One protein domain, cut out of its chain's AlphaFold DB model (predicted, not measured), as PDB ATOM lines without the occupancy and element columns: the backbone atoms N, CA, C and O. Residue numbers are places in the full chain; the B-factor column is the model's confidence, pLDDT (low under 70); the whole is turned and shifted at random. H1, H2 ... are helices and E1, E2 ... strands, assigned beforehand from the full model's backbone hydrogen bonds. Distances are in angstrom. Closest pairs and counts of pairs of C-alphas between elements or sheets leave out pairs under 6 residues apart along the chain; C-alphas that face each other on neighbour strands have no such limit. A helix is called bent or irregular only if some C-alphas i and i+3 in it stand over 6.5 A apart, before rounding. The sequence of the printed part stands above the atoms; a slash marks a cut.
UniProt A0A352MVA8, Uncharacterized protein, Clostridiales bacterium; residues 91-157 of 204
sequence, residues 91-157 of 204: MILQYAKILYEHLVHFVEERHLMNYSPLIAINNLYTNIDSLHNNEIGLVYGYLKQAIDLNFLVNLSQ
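What this domain is: This is residues 91 to 157 of the 204 residues of an uncharacterized protein of Clostridiales bacterium (UniProt A0A352MVA8). Two helices, H1 and H2, stand side by side and run nearly the same way, and a two-stranded hairpin of E1 and E2 reaches out on the side of H2 that is turned away from H1. H1, H2 and the hairpin follow each other along the longest axis, while a long link without named elements, residues 109 to 124, runs from the end of H1 past H2 to the hairpin; the assembly is loosely joined, with no globular core around which its parts gather. The printed part has 67 residues, with two named helices and two named strands in the order H1, E1, E2, H2 along the chain. The sheet has the order E1 - E2 and is antiparallel, and the class is mixed, helices and strands. The whole is loose and flat, with a radius of gyration of the C-alphas of 14.3 A and spans of 42 by 30 by 15 A.

How they stand to each other: From the first printed residue the backbone forms H1, residues 91 to 108, the longest helix by residues. After a long link of 16 residues comes E1, residues 125 to 129, and after a tight link of 5 residues comes E2, residues 135 to 139. E1 and E2 are a hairpin, antiparallel, with an angle of 145 degrees between their N-to-C directions. Their C-alphas 126 and 138 face each other at 4.9 A, and C-alphas 129 and 135 face each other at 5.6 A. Across this pair N 139 and O 125 are 2.8 A apart and N 137 and O 127 are 2.9 A apart, both within hydrogen-bond range. A tight link of 3 residues joins E2 to H2, residues 143 to 156. H1 and H2 are near each other, with no pair of C-alphas within 8 A but 10 pairs within 10 A. H1 and E2 are apart, with no C-alpha of the one within 8 A of the other. E1 and H2 are apart in the same sense. In H1 and H2 every O i to N i+4 pair is within hydrogen-bond range, and neither helix is bent or irregular.

Where its parts are: H1 begins at C-alpha 91, printed at (-48.885, 15.412, 47.650), and ends at C-alpha 108, at (-50.733, -0.836, 27.354), 26.1 A from first to last C-alpha. E1, from Tyr 125 to Asp 129, is 12.6 A long and begins at C-alpha 125, at (-29.809, 0.334, 52.035). E2, from Glu 135 to Val 139, is 12.4 A long. H2 runs from Leu 143 to Ser 156, 20.2 A from first to last C-alpha, and ends at C-alpha 156, at (-42.067, -7.629, 37.566).

The domain as a whole: The two C-alphas farthest apart are those of Glu 108, the last residue of H1, and Leu 131, between E1 and E2, at 42.3 A. The first and last printed C-alphas, those of Met 91 and Gln 157, are 27.9 A apart. The printed part has no cut; it is one domain and covers residues 91 to 157 of a full chain of 204 residues. The link from H1 to E1 is long, and its C-alphas lie 7 to 19 A from the mean of the C-alphas. The mean pLDDT of the printed part is 77.5, and it is 86 in H1, 74 in E1, 79 in E2 and 83 in H2. Fourteen residues are under 70: residues 113 to 120 and 122 to 123, in the long link, and residues 129 to 132, of which 129 belongs to E1.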
ATOM      1  N   MET A  91     -50.119  16.038  48.108       89.56
ATOM      2  CA  MET A  91     -48.885  15.412  47.650       89.56
ATOM      3  C   MET A  91     -49.029  13.884  47.532       89.56
ATOM      4  O   MET A  91     -48.423  13.264  46.655       89.56
ATOM      5  N   ILE A  92     -49.809  13.249  48.412       89.69
ATOM      6  CA  ILE A  92     -50.118  11.812  48.343       89.69
ATOM      7  C   ILE A  92     -51.022  11.522  47.141       89.69
ATOM      8  O   ILE A  92     -50.742  10.601  46.377       89.69
ATOM      9  N   LEU A  93     -52.072  12.323  46.939       90.44
ATOM     10  CA  LEU A  93     -53.013  12.162  45.827       90.44
ATOM     11  C   LEU A  93     -52.323  12.304  44.471       90.44
ATOM     12  O   LEU A  93     -52.544  11.496  43.570       90.44
ATOM     13  N   GLN A  94     -51.456  13.303  44.336       89.00
ATOM     14  CA  GLN A  94     -50.704  13.514  43.106       89.00
ATOM     15  C   GLN A  94     -49.735  12.371  42.821       89.00
ATOM     16  O   GLN A  94     -49.675  11.882  41.697       89.00
ATOM     17  N   TYR A  95     -49.046  11.876  43.846       89.38
ATOM     18  CA  TYR A  95     -48.187  10.712  43.691       89.38
ATOM     19  C   TYR A  95     -48.970   9.448  43.300       89.38
ATOM     20  O   TYR A  95     -48.554   8.710  42.410       89.38
ATOM     21  N   ALA A  96     -50.144   9.224  43.897       90.06
ATOM     22  CA  ALA A  96     -51.019   8.117  43.524       90.06
ATOM     23  C   ALA A  96     -51.494   8.217  42.063       90.06
ATOM     24  O   ALA A  96     -51.561   7.202  41.370       90.06
ATOM     25  N   LYS A  97     -51.780   9.435  41.579       90.25
ATOM     26  CA  LYS A  97     -52.114   9.687  40.172       90.25
ATOM     27  C   LYS A  97     -50.950   9.322  39.245       90.25
ATOM     28  O   LYS A  97     -51.174   8.585  38.290       90.25
ATOM     29  N   ILE A  98     -49.731   9.752  39.572       87.19
ATOM     30  CA  ILE A  98     -48.514   9.422  38.809       87.19
ATOM     31  C   ILE A  98     -48.312   7.901  38.738       87.19
ATOM     32  O   ILE A  98     -48.105   7.354  37.657       87.19
ATOM     33  N   LEU A  99     -48.438   7.193  39.867       87.44
ATOM     34  CA  LEU A  99     -48.339   5.728  39.896       87.44
ATOM     35  C   LEU A  99     -49.402   5.050  39.022       87.44
ATOM     36  O   LEU A  99     -49.108   4.067  38.341       87.44
ATOM     37  N   TYR A 100     -50.637   5.558  39.034       88.19
ATOM     38  CA  TYR A 100     -51.722   5.016  38.221       88.19
ATOM     39  C   TYR A 100     -51.490   5.233  36.722       88.19
ATOM     40  O   TYR A 100     -51.628   4.288  35.948       88.19
ATOM     41  N   GLU A 101     -51.101   6.442  36.314       86.12
ATOM     42  CA  GLU A 101     -50.752   6.747  34.919       86.12
ATOM     43  C   GLU A 101     -49.636   5.821  34.426       86.12
ATOM     44  O   GLU A 101     -49.720   5.252  33.336       86.12
ATOM     45  N   HIS A 102     -48.648   5.563  35.282       82.56
ATOM     46  CA  HIS A 102     -47.593   4.611  34.981       82.56
ATOM     47  C   HIS A 102     -48.070   3.174  34.845       82.56
ATOM     48  O   HIS A 102     -47.609   2.459  33.957       82.56
ATOM     49  N   LEU A 103     -48.973   2.740  35.723       84.19
ATOM     50  CA  LEU A 103     -49.554   1.409  35.652       84.19
ATOM     51  C   LEU A 103     -50.310   1.218  34.334       84.19
ATOM     52  O   LEU A 103     -50.139   0.187  33.690       84.19
ATOM     53  N   VAL A 104     -51.112   2.206  33.921       84.31
ATOM     54  CA  VAL A 104     -51.840   2.181  32.642       84.31
ATOM     55  C   VAL A 104     -50.859   2.072  31.479       84.31
ATOM     56  O   VAL A 104     -50.947   1.123  30.702       84.31
ATOM     57  N   HIS A 105     -49.860   2.955  31.428       80.69
ATOM     58  CA  HIS A 105     -48.839   2.938  30.382       80.69
ATOM     59  C   HIS A 105     -48.068   1.609  30.341       80.69
ATOM     60  O   HIS A 105     -47.814   1.055  29.276       80.69
ATOM     61  N   PHE A 106     -47.704   1.053  31.500       79.12
ATOM     62  CA  PHE A 106     -47.038  -0.247  31.577       79.12
ATOM     63  C   PHE A 106     -47.923  -1.384  31.054       79.12
ATOM     64  O   PHE A 106     -47.415  -2.301  30.416       79.12
ATOM     65  N   VAL A 107     -49.231  -1.356  31.322       79.06
ATOM     66  CA  VAL A 107     -50.170  -2.379  30.838       79.06
ATOM     67  C   VAL A 107     -50.361  -2.286  29.324       79.06
ATOM     68  O   VAL A 107     -50.354  -3.321  28.655       79.06
ATOM     69  N   GLU A 108     -50.504  -1.077  28.784       82.12
ATOM     70  CA  GLU A 108     -50.733  -0.836  27.354       82.12
ATOM     71  C   GLU A 108     -49.469  -1.088  26.517       82.12
ATOM     72  O   GLU A 108     -49.521  -1.745  25.475       82.12
ATOM     73  N   GLU A 109     -48.309  -0.655  27.012       79.75
ATOM     74  CA  GLU A 109     -47.038  -0.675  26.283       79.75
ATOM     75  C   GLU A 109     -46.013  -1.652  26.878       79.75
ATOM     76  O   GLU A 109     -44.805  -1.498  26.696       79.75
ATOM     77  N   ARG A 110     -46.470  -2.707  27.570       73.75
ATOM     78  CA  ARG A 110     -45.604  -3.673  28.285       73.75
ATOM     79  C   ARG A 110     -44.440  -4.214  27.449       73.75
ATOM     80  O   ARG A 110     -43.380  -4.519  27.981       73.75
ATOM     81  N   HIS A 111     -44.658  -4.368  26.147       71.81
ATOM     82  CA  HIS A 111     -43.694  -4.916  25.196       71.81
ATOM     83  C   HIS A 111     -42.614  -3.913  24.751       71.81
ATOM     84  O   HIS A 111     -41.621  -4.326  24.159       71.81
ATOM     85  N   LEU A 112     -42.803  -2.619  25.024       70.00
ATOM     86  CA  LEU A 112     -41.882  -1.527  24.681       70.00
ATOM     87  C   LEU A 112     -41.126  -0.996  25.911       70.00
ATOM     88  O   LEU A 112     -40.096  -0.336  25.774       70.00
ATOM     89  N   MET A 113     -41.610  -1.305  27.116       65.50
ATOM     90  CA  MET A 113     -41.087  -0.791  28.382       65.50
ATOM     91  C   MET A 113     -39.928  -1.651  28.913       65.50
ATOM     92  O   MET A 113     -40.145  -2.657  29.583       65.50
ATOM     93  N   ASN A 114     -38.685  -1.221  28.669       62.12
ATOM     94  CA  ASN A 114     -37.477  -1.805  29.287       62.12
ATOM     95  C   ASN A 114     -37.020  -1.062  30.560       62.12
ATOM     96  O   ASN A 114     -36.075  -1.484  31.225       62.12
ATOM     97  N   TYR A 115     -37.657   0.064  30.883       60.97
ATOM     98  CA  TYR A 115     -37.295   0.953  31.984       60.97
ATOM     99  C   TYR A 115     -38.535   1.732  32.442       60.97
ATOM    100  O   TYR A 115     -39.349   2.124  31.608       60.97
ATOM    101  N   SER A 116     -38.683   1.950  33.753       60.88
ATOM    102  CA  SER A 116     -39.728   2.815  34.314       60.88
ATOM    103  C   SER A 116     -39.103   4.151  34.735       60.88
ATOM    104  O   SER A 116     -38.445   4.195  35.777       60.88
ATOM    105  N   PRO A 117     -39.251   5.226  33.941       55.25
ATOM    106  CA  PRO A 117     -38.544   6.482  34.178       55.25
ATOM    107  C   PRO A 117     -38.939   7.239  35.448       55.25
ATOM    108  O   PRO A 117     -38.096   7.963  35.966       55.25
ATOM    109  N   LEU A 118     -40.146   7.061  36.006       59.38
ATOM    110  CA  LEU A 118     -40.532   7.811  37.217       59.38
ATOM    111  C   LEU A 118     -40.090   7.139  38.525       59.38
ATOM    112  O   LEU A 118     -40.267   7.725  39.590       59.38
ATOM    113  N   ILE A 119     -39.510   5.932  38.480       66.31
ATOM    114  CA  ILE A 119     -39.128   5.193  39.691       66.31
ATOM    115  C   ILE A 119     -37.613   4.995  39.737       66.31
ATOM    116  O   ILE A 119     -37.075   3.922  39.462       66.31
ATOM    117  N   ALA A 120     -36.908   6.060  40.115       67.50
ATOM    118  CA  ALA A 120     -35.489   6.013  40.442       67.50
ATOM    119  C   ALA A 120     -35.311   5.906  41.962       67.50
ATOM    120  O   ALA A 120     -35.207   6.917  42.664       67.50
ATOM    121  N   ILE A 121     -35.286   4.669  42.469       73.50
ATOM    122  CA  ILE A 121     -35.120   4.392  43.900       73.50
ATOM    123  C   ILE A 121     -33.704   4.774  44.341       73.50
ATOM    124  O   ILE A 121     -32.738   4.076  44.042       73.50
ATOM    125  N   ASN A 122     -33.594   5.856  45.110       66.81
ATOM    126  CA  ASN A 122     -32.331   6.324  45.677       66.81
ATOM    127  C   ASN A 122     -32.190   5.935  47.147       66.81
ATOM    128  O   ASN A 122     -33.188   5.805  47.856       66.81
ATOM    129  N   ASN A 123     -30.942   5.831  47.618       69.75
ATOM    130  CA  ASN A 123     -30.604   5.537  49.015       69.75
ATOM    131  C   ASN A 123     -31.224   4.222  49.522       69.75
ATOM    132  O   ASN A 123     -31.689   4.152  50.659       69.75
ATOM    133  N   LEU A 124     -31.286   3.187  48.676       75.94
ATOM    134  CA  LEU A 124     -31.696   1.851  49.111       75.94
ATOM    135  C   LEU A 124     -30.550   1.224  49.897       75.94
ATOM    136  O   LEU A 124     -29.484   0.950  49.348       75.94
ATOM    137  N   TYR A 125     -30.771   1.019  51.189       74.75
ATOM    138  CA  TYR A 125     -29.809   0.334  52.035       74.75
ATOM    139  C   TYR A 125     -30.085  -1.163  51.996       74.75
ATOM    140  O   TYR A 125     -31.228  -1.604  52.112       74.75
ATOM    141  N   THR A 126     -29.026  -1.947  51.846       76.25
ATOM    142  CA  THR A 126     -29.091  -3.406  51.907       76.25
ATOM    143  C   THR A 126     -28.355  -3.888  53.143       76.25
ATOM    144  O   THR A 126     -27.244  -3.426  53.420       76.25
ATOM    145  N   ASN A 127     -28.926  -4.852  53.850       75.56
ATOM    146  CA  ASN A 127     -28.239  -5.591  54.897       75.56
ATOM    147  C   ASN A 127     -28.214  -7.083  54.560       75.56
ATOM    148  O   ASN A 127     -29.025  -7.580  53.783       75.56
ATOM    149  N   ILE A 128     -27.251  -7.793  55.140       77.31
ATOM    150  CA  ILE A 128     -27.260  -9.254  55.158       77.31
ATOM    151  C   ILE A 128     -27.741  -9.636  56.544       77.31
ATOM    152  O   ILE A 128     -27.073  -9.325  57.534       77.31
ATOM    153  N   ASP A 129     -28.907 -10.267  56.614       67.38
ATOM    154  CA  ASP A 129     -29.407 -10.778  57.880       67.38
ATOM    155  C   ASP A 129     -28.796 -12.158  58.143       67.38
ATOM    156  O   ASP A 129     -29.251 -13.190  57.643       67.38
ATOM    157  N   SER A 130     -27.736 -12.179  58.949       62.06
ATOM    158  CA  SER A 130     -27.074 -13.418  59.360       62.06
ATOM    159  C   SER A 130     -27.964 -14.332  60.212       62.06
ATOM    160  O   SER A 130     -27.623 -15.497  60.400       62.06
ATOM    161  N   LEU A 131     -29.080 -13.826  60.754       64.12
ATOM    162  CA  LEU A 131     -30.035 -14.602  61.552       64.12
ATOM    163  C   LEU A 131     -31.096 -15.291  60.679       64.12
ATOM    164  O   LEU A 131     -31.636 -16.317  61.088       64.12
ATOM    165  N   HIS A 132     -31.348 -14.783  59.470       63.06
ATOM    166  CA  HIS A 132     -32.335 -15.314  58.525       63.06
ATOM    167  C   HIS A 132     -31.641 -15.848  57.265       63.06
ATOM    168  O   HIS A 132     -31.766 -15.291  56.182       63.06
ATOM    169  N   ASN A 133     -30.870 -16.934  57.407       72.00
ATOM    170  CA  ASN A 133     -30.239 -17.660  56.291       72.00
ATOM    171  C   ASN A 133     -29.366 -16.816  55.333       72.00
ATOM    172  O   ASN A 133     -29.160 -17.218  54.188       72.00
ATOM    173  N   ASN A 134     -28.799 -15.692  55.790       74.75
ATOM    174  CA  ASN A 134     -28.054 -14.746  54.946       74.75
ATOM    175  C   ASN A 134     -28.896 -14.160  53.800       74.75
ATOM    176  O   ASN A 134     -28.371 -13.885  52.717       74.75
ATOM    177  N   GLU A 135     -30.197 -13.976  54.017       79.12
ATOM    178  CA  GLU A 135     -31.043 -13.252  53.076       79.12
ATOM    179  C   GLU A 135     -30.589 -11.788  52.945       79.12
ATOM    180  O   GLU A 135     -30.092 -11.165  53.891       79.12
ATOM    181  N   ILE A 136     -30.751 -11.242  51.736       79.69
ATOM    182  CA  ILE A 136     -30.539  -9.818  51.473       79.69
ATOM    183  C   ILE A 136     -31.795  -9.086  51.938       79.69
ATOM    184  O   ILE A 136     -32.845  -9.176  51.302       79.69
ATOM    185  N   GLY A 137     -31.678  -8.352  53.039       79.19
ATOM    186  CA  GLY A 137     -32.718  -7.447  53.496       79.19
ATOM    187  C   GLY A 137     -32.622  -6.110  52.765       79.19
ATOM    188  O   GLY A 137     -31.538  -5.564  52.544       79.19
ATOM    189  N   LEU A 138     -33.779  -5.590  52.366       79.25
ATOM    190  CA  LEU A 138     -33.921  -4.252  51.803       79.25
ATOM    191  C   LEU A 138     -34.492  -3.344  52.889       79.25
ATOM    192  O   LEU A 138     -35.568  -3.609  53.424       79.25
ATOM    193  N   VAL A 139     -33.757  -2.286  53.226       77.81
ATOM    194  CA  VAL A 139     -34.125  -1.338  54.277       77.81
ATOM    195  C   VAL A 139     -34.642  -0.058  53.631       77.81
ATOM    196  O   VAL A 139     -33.931   0.609  52.876       77.81
ATOM    197  N   TYR A 140     -35.892   0.275  53.944       76.94
ATOM    198  CA  TYR A 140     -36.547   1.498  53.490       76.94
ATOM    199  C   TYR A 140     -36.174   2.672  54.397       76.94
ATOM    200  O   TYR A 140     -36.318   2.582  55.612       76.94
ATOM    201  N   GLY A 141     -35.745   3.787  53.809       73.44
ATOM    202  CA  GLY A 141     -35.473   5.037  54.518       73.44
ATOM    203  C   GLY A 141     -36.657   6.007  54.569       73.44
ATOM    204  O   GLY A 141     -36.634   6.940  55.364       73.44
ATOM    205  N   TYR A 142     -37.669   5.834  53.710       77.81
ATOM    206  CA  TYR A 142     -38.857   6.695  53.638       77.81
ATOM    207  C   TYR A 142     -40.016   5.995  52.909       77.81
ATOM    208  O   TYR A 142     -39.823   5.016  52.183       77.81
ATOM    209  N   LEU A 143     -41.241   6.501  53.100       79.69
ATOM    210  CA  LEU A 143     -42.463   5.857  52.608       79.69
ATOM    211  C   LEU A 143     -42.500   5.750  51.076       79.69
ATOM    212  O   LEU A 143     -42.900   4.712  50.551       79.69
ATOM    213  N   LYS A 144     -42.052   6.785  50.349       85.19
ATOM    214  CA  LYS A 144     -42.051   6.781  48.874       85.19
ATOM    215  C   LYS A 144     -41.206   5.649  48.314       85.19
ATOM    216  O   LYS A 144     -41.715   4.876  47.514       85.19
ATOM    217  N   GLN A 145     -39.996   5.472  48.838       83.38
ATOM    218  CA  GLN A 145     -39.117   4.362  48.477       83.38
ATOM    219  C   GLN A 145     -39.761   2.989  48.715       83.38
ATOM    220  O   GLN A 145     -39.605   2.090  47.888       83.38
ATOM    221  N   ALA A 146     -40.491   2.817  49.822       83.81
ATOM    222  CA  ALA A 146     -41.198   1.568  50.090       83.81
ATOM    223  C   ALA A 146     -42.298   1.303  49.049       83.81
ATOM    224  O   ALA A 146     -42.408   0.182  48.550       83.81
ATOM    225  N   ILE A 147     -43.085   2.322  48.692       87.38
ATOM    226  CA  ILE A 147     -44.141   2.197  47.678       87.38
ATOM    227  C   ILE A 147     -43.544   1.944  46.292       87.38
ATOM    228  O   ILE A 147     -43.987   1.020  45.619       87.38
ATOM    229  N   ASP A 148     -42.528   2.712  45.901       86.88
ATOM    230  CA  ASP A 148     -41.808   2.583  44.630       86.88
ATOM    231  C   ASP A 148     -41.275   1.159  44.426       86.88
ATOM    232  O   ASP A 148     -41.536   0.522  43.402       86.88
ATOM    233  N   LEU A 149     -40.575   0.615  45.430       85.69
ATOM    234  CA  LEU A 149     -40.022  -0.734  45.343       85.69
ATOM    235  C   LEU A 149     -41.122  -1.793  45.272       85.69
ATOM    236  O   LEU A 149     -41.055  -2.691  44.433       85.69
ATOM    237  N   ASN A 150     -42.143  -1.691  46.128       85.31
ATOM    238  CA  ASN A 150     -43.260  -2.631  46.098       85.31
ATOM    239  C   ASN A 150     -43.974  -2.582  44.747       85.31
ATOM    240  O   ASN A 150     -44.289  -3.631  44.192       85.31
ATOM    241  N   PHE A 151     -44.199  -1.395  44.189       85.31
ATOM    242  CA  PHE A 151     -44.818  -1.235  42.880       85.31
ATOM    243  C   PHE A 151     -44.000  -1.939  41.790       85.31
ATOM    244  O   PHE A 151     -44.546  -2.783  41.082       85.31
ATOM    245  N   LEU A 152     -42.684  -1.703  41.719       82.81
ATOM    246  CA  LEU A 152     -41.806  -2.373  40.750       82.81
ATOM    247  C   LEU A 152     -41.772  -3.897  40.919       82.81
ATOM    248  O   LEU A 152     -41.831  -4.625  39.928       82.81
ATOM    249  N   VAL A 153     -41.705  -4.394  42.158       82.38
ATOM    250  CA  VAL A 153     -41.750  -5.838  42.443       82.38
ATOM    251  C   VAL A 153     -43.079  -6.444  41.990       82.38
ATOM    252  O   VAL A 153     -43.096  -7.541  41.445       82.38
ATOM    253  N   ASN A 154     -44.197  -5.738  42.163       79.44
ATOM    254  CA  ASN A 154     -45.496  -6.209  41.682       79.44
ATOM    255  C   ASN A 154     -45.597  -6.177  40.148       79.44
ATOM    256  O   ASN A 154     -46.203  -7.075  39.568       79.44
ATOM    257  N   LEU A 155     -44.996  -5.185  39.482       78.06
ATOM    258  CA  LEU A 155     -44.963  -5.123  38.015       78.06
ATOM    259  C   LEU A 155     -44.088  -6.217  37.386       78.06
ATOM    260  O   LEU A 155     -44.391  -6.683  36.285       78.06
ATOM    261  N   SER A 156     -43.004  -6.614  38.063       75.94
ATOM    262  CA  SER A 156     -42.067  -7.629  37.566       75.94
ATOM    263  C   SER A 156     -42.579  -9.059  37.724       75.94
ATOM    264  O   SER A 156     -42.123  -9.953  37.010       75.94
ATOM    265  N   GLN A 157     -43.536  -9.288  38.622       73.19
ATOM    266  CA  GLN A 157     -44.160 -10.593  38.780       73.19
ATOM    267  C   GLN A 157     -45.032 -10.934  37.566       73.19
ATOM    268  O   GLN A 157     -45.754 -10.093  37.015       73.19
TER     269      GLN A 157